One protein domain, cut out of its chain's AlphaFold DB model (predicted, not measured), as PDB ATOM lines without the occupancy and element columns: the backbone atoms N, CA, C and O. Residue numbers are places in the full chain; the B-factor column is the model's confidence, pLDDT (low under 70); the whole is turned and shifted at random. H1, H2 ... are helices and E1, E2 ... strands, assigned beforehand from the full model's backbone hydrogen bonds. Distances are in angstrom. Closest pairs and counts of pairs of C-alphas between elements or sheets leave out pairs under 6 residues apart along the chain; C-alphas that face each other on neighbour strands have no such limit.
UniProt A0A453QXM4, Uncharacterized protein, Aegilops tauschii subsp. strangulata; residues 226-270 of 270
ATOM      1  N   LEU A 226      36.122  17.165  46.241       77.94
ATOM      2  CA  LEU A 226      35.796  16.193  47.277       77.94
ATOM      3  C   LEU A 226      36.819  15.058  47.241       77.94
ATOM      4  O   LEU A 226      36.994  14.414  46.206       77.94
ATOM      5  N   HIS A 227      37.460  14.790  48.375       74.50
ATOM      6  CA  HIS A 227      38.332  13.634  48.531       74.50
ATOM      7  C   HIS A 227      37.595  12.525  49.288       74.50
ATOM      8  O   HIS A 227      37.309  12.666  50.474       74.50
ATOM      9  N   ILE A 228      37.277  11.429  48.594       76.44
ATOM     10  CA  ILE A 228      36.454  10.327  49.133       76.44
ATOM     11  C   ILE A 228      37.326   9.252  49.820       76.44
ATOM     12  O   ILE A 228      36.798   8.337  50.438       76.44
ATOM     13  N   GLY A 229      38.662   9.353  49.744       77.62
ATOM     14  CA  GLY A 229      39.564   8.362  50.349       77.62
ATOM     15  C   GLY A 229      39.418   6.970  49.729       77.62
ATOM     16  O   GLY A 229      39.583   5.967  50.407       77.62
ATOM     17  N   MET A 230      39.037   6.887  48.453       82.56
ATOM     18  CA  MET A 230      38.866   5.620  47.746       82.56
ATOM     19  C   MET A 230      39.656   5.630  46.454       82.56
ATOM     20  O   MET A 230      39.624   6.604  45.697       82.56
ATOM     21  N   LYS A 231      40.286   4.496  46.159       79.62
ATOM     22  CA  LYS A 231      40.895   4.239  44.860       79.62
ATOM     23  C   LYS A 231      39.932   3.435  44.010       79.62
ATOM     24  O   LYS A 231      39.516   2.339  44.387       79.62
ATOM     25  N   LEU A 232      39.576   3.989  42.860       84.69
ATOM     26  CA  LEU A 232      38.533   3.460  41.992       84.69
ATOM     27  C   LEU A 232      39.133   3.105  40.632       84.69
ATOM     28  O   LEU A 232      39.905   3.877  40.074       84.69
ATOM     29  N   SER A 233      38.747   1.960  40.071       85.06
ATOM     30  CA  SER A 233      39.051   1.614  38.678       85.06
ATOM     31  C   SER A 233      37.755   1.382  37.906       85.06
ATOM     32  O   SER A 233      36.923   0.600  38.373       85.06
ATOM     33  N   PRO A 234      37.553   1.994  36.735       87.81
ATOM     34  CA  PRO A 234      36.305   1.836  36.005       87.81
ATOM     35  C   PRO A 234      36.219   0.467  35.323       87.81
ATOM     36  O   PRO A 234      37.178   0.005  34.704       87.81
ATOM     37  N   ILE A 235      35.036  -0.153  35.391       90.44
ATOM     38  CA  ILE A 235      34.738  -1.446  34.746       90.44
ATOM     39  C   ILE A 235      35.001  -1.375  33.243       90.44
ATOM     40  O   ILE A 235      35.473  -2.342  32.655       90.44
ATOM     41  N   LYS A 236      34.769  -0.206  32.636       87.62
ATOM     42  CA  LYS A 236      34.909  -0.005  31.194       87.62
ATOM     43  C   LYS A 236      36.308  -0.304  30.649       87.62
ATOM     44  O   LYS A 236      36.410  -0.592  29.476       87.62
ATOM     45  N   PHE A 237      37.368  -0.229  31.460       87.94
ATOM     46  CA  PHE A 237      38.736  -0.534  31.010       87.94
ATOM     47  C   PHE A 237      39.160  -1.980  31.285       87.94
ATOM     48  O   PHE A 237      40.322  -2.330  31.095       87.94
ATOM     49  N   LEU A 238      38.249  -2.824  31.769       88.12
ATOM     50  CA  LEU A 238      38.515  -4.247  31.898       88.12
ATOM     51  C   LEU A 238      38.372  -4.949  30.549       88.12
ATOM     52  O   LEU A 238      37.570  -4.552  29.708       88.12
ATOM     53  N   ASP A 239      39.115  -6.044  30.392       90.06
ATOM     54  CA  ASP A 239      38.898  -6.986  29.298       90.06
ATOM     55  C   ASP A 239      37.415  -7.419  29.243       90.06
ATOM     56  O   ASP A 239      36.837  -7.704  30.303       90.06
ATOM     57  N   PRO A 240      36.785  -7.502  28.058       92.12
ATOM     58  CA  PRO A 240      35.388  -7.913  27.928       92.12
ATOM     59  C   PRO A 240      35.048  -9.245  28.618       92.12
ATOM     60  O   PRO A 240      33.950  -9.384  29.153       92.12
ATOM     61  N   ILE A 241      35.988 -10.195  28.695       94.38
ATOM     62  CA  ILE A 241      35.827 -11.464  29.428       94.38
ATOM     63  C   ILE A 241      35.652 -11.199  30.929       94.38
ATOM     64  O   ILE A 241      34.861 -11.851  31.613       94.38
ATOM     65  N   HIS A 242      36.374 -10.221  31.476       92.31
ATOM     66  CA  HIS A 242      36.210  -9.813  32.869       92.31
ATOM     67  C   HIS A 242      34.897  -9.066  33.107       92.31
ATOM     68  O   HIS A 242      34.282  -9.284  34.154       92.31
ATOM     69  N   VAL A 243      34.464  -8.227  32.161       93.56
ATOM     70  CA  VAL A 243      33.168  -7.532  32.234       93.56
ATOM     71  C   VAL A 243      32.019  -8.541  32.207       93.56
ATOM     72  O   VAL A 243      31.161  -8.487  33.084       93.56
ATOM     73  N   GLU A 244      32.044  -9.526  31.303       95.81
ATOM     74  CA  GLU A 244      31.052 -10.616  31.240       95.81
ATOM     75  C   GLU A 244      30.964 -11.375  32.568       95.81
ATOM     76  O   GLU A 244      29.871 -11.624  33.087       95.81
ATOM     77  N   ARG A 245      32.117 -11.666  33.179       95.06
ATOM     78  CA  ARG A 245      32.173 -12.371  34.461       95.06
ATOM     79  C   ARG A 245      31.542 -11.563  35.594       95.06
ATOM     80  O   ARG A 245      30.905 -12.150  36.470       95.06
ATOM     81  N   ILE A 246      31.747 -10.243  35.612       94.56
ATOM     82  CA  ILE A 246      31.110  -9.340  36.584       94.56
ATOM     83  C   ILE A 246      29.607  -9.288  36.318       94.56
ATOM     84  O   ILE A 246      28.824  -9.487  37.246       94.56
ATOM     85  N   PHE A 247      29.204  -9.117  35.059       96.12
ATOM     86  CA  PHE A 247      27.803  -9.067  34.662       96.12
ATOM     87  C   PHE A 247      27.046 -10.325  35.092       96.12
ATOM     88  O   PHE A 247      26.023 -10.233  35.760       96.12
ATOM     89  N   ARG A 248      27.594 -11.517  34.850       97.06
ATOM     90  CA  ARG A 248      26.955 -12.775  35.270       97.06
ATOM     91  C   ARG A 248      26.798 -12.938  36.775       97.06
ATOM     92  O   ARG A 248      25.852 -13.585  37.214       97.06
ATOM     93  N   LYS A 249      27.751 -12.437  37.560       96.12
ATOM     94  CA  LYS A 249      27.763 -12.619  39.021       96.12
ATOM     95  C   LYS A 249      26.994 -11.535  39.763       96.12
ATOM     96  O   LYS A 249      26.448 -11.808  40.826       96.12
ATOM     97  N   CYS A 250      27.000 -10.318  39.232       94.31
ATOM     98  CA  CYS A 250      26.523  -9.128  39.925       94.31
ATOM     99  C   CYS A 250      25.388  -8.409  39.183       94.31
ATOM    100  O   CYS A 250      24.795  -7.509  39.763       94.31
ATOM    101  N   ASN A 251      25.083  -8.786  37.935       95.06
ATOM    102  CA  ASN A 251      24.174  -8.071  37.028       95.06
ATOM    103  C   ASN A 251      24.573  -6.594  36.836       95.06
ATOM    104  O   ASN A 251      23.730  -5.700  36.824       95.06
ATOM    105  N   ILE A 252      25.886  -6.351  36.741       93.31
ATOM    106  CA  ILE A 252      26.506  -5.033  36.556       93.31
ATOM    107  C   ILE A 252      27.393  -5.091  35.312       93.31
ATOM    108  O   ILE A 252      28.298  -5.919  35.237       93.31
ATOM    109  N   ASP A 253      27.159  -4.193  34.362       89.88
ATOM    110  CA  ASP A 253      27.930  -4.037  33.121       89.88
ATOM    111  C   ASP A 253      28.730  -2.721  33.069       89.88
ATOM    112  O   ASP A 253      29.571  -2.519  32.192       89.88
ATOM    113  N   SER A 254      28.507  -1.827  34.033       92.31
ATOM    114  CA  SER A 254      29.090  -0.490  34.088       92.31
ATOM    115  C   SER A 254      29.258  -0.016  35.535       92.31
ATOM    116  O   SER A 254      28.547  -0.444  36.440       92.31
ATOM    117  N   GLY A 255      30.246   0.849  35.780       90.94
ATOM    118  CA  GLY A 255      30.520   1.389  37.115       90.94
ATOM    119  C   GLY A 255      32.001   1.421  37.481       90.94
ATOM    120  O   GLY A 255      32.884   1.347  36.620       90.94
ATOM    121  N   LEU A 256      32.265   1.558  38.780       90.06
ATOM    122  CA  LEU A 256      33.600   1.648  39.367       90.06
ATOM    123  C   LEU A 256      33.828   0.480  40.329       90.06
ATOM    124  O   LEU A 256      32.952   0.123  41.111       90.06
ATOM    125  N   ILE A 257      35.027  -0.090  40.293       88.94
ATOM    126  CA  ILE A 257      35.502  -1.089  41.248       88.94
ATOM    127  C   ILE A 257      36.331  -0.367  42.300       88.94
ATOM    128  O   ILE A 257      37.318   0.291  41.964       88.94
ATOM    129  N   VAL A 258      35.957  -0.533  43.567       89.56
ATOM    130  CA  VAL A 258      36.766  -0.082  44.702       89.56
ATOM    131  C   VAL A 258      37.976  -1.003  44.833       89.56
ATOM    132  O   VAL A 258      37.830  -2.218  44.962       89.56
ATOM    133  N   LYS A 259      39.175  -0.428  44.742       84.81
ATOM    134  CA  LYS A 259      40.453  -1.140  44.873       84.81
ATOM    135  C   LYS A 259      41.014  -1.025  46.280       84.81
ATOM    136  O   LYS A 259      41.447  -2.025  46.837       84.81
ATOM    137  N   GLU A 260      40.985   0.182  46.829       84.06
ATOM    138  CA  GLU A 260      41.513   0.523  48.149       84.06
ATOM    139  C   GLU A 260      40.559   1.528  48.809       84.06
ATOM    140  O   GLU A 260      39.899   2.315  48.117       84.06
ATOM    141  N   VAL A 261      40.479   1.478  50.139       82.19
ATOM    142  CA  VAL A 261      39.726   2.420  50.972       82.19
ATOM    143  C   VAL A 261      40.664   2.909  52.064       82.19
ATOM    144  O   VAL A 261      41.101   2.125  52.906       82.19
ATOM    145  N   ASP A 262      40.946   4.201  52.046       77.62
ATOM    146  CA  ASP A 262      41.692   4.891  53.081       77.62
ATOM    147  C   ASP A 262      40.718   5.415  54.138       77.62
ATOM    148  O   ASP A 262      39.662   5.978  53.830       77.62
ATOM    149  N   VAL A 263      41.080   5.276  55.412       63.09
ATOM    150  CA  VAL A 263      40.318   5.870  56.516       63.09
ATOM    151  C   VAL A 263      40.651   7.363  56.579       63.09
ATOM    152  O   VAL A 263      41.473   7.794  57.383       63.09
ATOM    153  N   VAL A 264      40.048   8.165  55.701       56.16
ATOM    154  CA  VAL A 264      40.200   9.630  55.707       56.16
ATOM    155  C   VAL A 264      38.878  10.267  56.126       56.16
ATOM    156  O   VAL A 264      37.828   9.967  55.561       56.16
ATOM    157  N   HIS A 265      38.905  11.159  57.121       50.75
ATOM    158  CA  HIS A 265      37.782  12.070  57.363       50.75
ATOM    159  C   HIS A 265      37.595  12.948  56.116       50.75
ATOM    160  O   HIS A 265      38.568  13.496  55.604       50.75
ATOM    161  N   CYS A 266      36.368  13.044  55.595       44.25
ATOM    162  CA  CYS A 266      36.060  13.872  54.426       44.25
ATOM    163  C   CYS A 266      36.531  15.317  54.655       44.25
ATOM    164  O   CYS A 266      36.017  16.002  55.537       44.25
ATOM    165  N   SER A 267      37.467  15.776  53.826       48.00
ATOM    166  CA  SER A 267      38.011  17.135  53.861       48.00
ATOM    167  C   SER A 267      37.744  17.822  52.525       48.00
ATOM    168  O   SER A 267      37.982  17.244  51.462       48.00
ATOM    169  N   LEU A 268      37.251  19.059  52.576       43.25
ATOM    170  CA  LEU A 268      37.168  19.951  51.420       43.25
ATOM    171  C   LEU A 268      38.523  20.644  51.253       43.25
ATOM    172  O   LEU A 268      38.995  21.293  52.184       43.25
ATOM    173  N   PHE A 269      39.132  20.519  50.074       49.53
ATOM    174  CA  PHE A 269      40.333  21.273  49.713       49.53
ATOM    175  C   PHE A 269      39.970  22.302  48.638       49.53
ATOM    176  O   PHE A 269      39.346  21.950  47.633       49.53
ATOM    177  N   SER A 270      40.340  23.560  48.882       40.47
ATOM    178  CA  SER A 270      40.263  24.678  47.931       40.47
ATOM    179  C   SER A 270      41.508  24.758  47.063       40.47
ATOM    180  O   SER A 270      42.608  24.580  47.636       40.47
TER     181      SER A 270
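What this domain is: This is residues 226 to 270 of the 270 residues of an uncharacterized protein of Aegilops tauschii subsp. strangulata (UniProt A0A453QXM4). The domain is a narrow ribbon of two antiparallel strands, E1 and E2, with one helix, H1, at one end of it and both ends of the printed part toward the other. The printed part has 45 residues, with E1, H1 and E2 in that order along the chain. It is mixed, helices and strands, with under half of the residues in named elements. It is a rod spanning 39 by 18 by 14 A, only just loose, close to extended, with a radius of gyration of the C-alphas of 13.8 A.

How they stand to each other: E1, residues 230 to 234, and E2, residues 256 to 261, are antiparallel neighbours at 155 degrees. C-alphas 234 and 256 face each other at 4.3 A. N 233 and O 257, at 2.9 A, and N 259 and O 231, at 2.8 A, are within hydrogen-bond range. In H1, residues 240 to 250, every O i to N i+4 pair is within hydrogen-bond range.

Where its parts are: E1 begins at C-alpha 230 (38.866, 5.620, 47.746) and measures 12.6 A. H1 measures 15.0 A. E2, 13.1 A, ends at C-alpha 261 (39.726, 2.420, 50.972).

The domain as a whole: The two C-alphas farthest apart, those of Arg 248 and Ser 270, are 41.7 A apart. The printed part has no cut. Both links are tight. Residues 263 to 270 have pLDDT under 70.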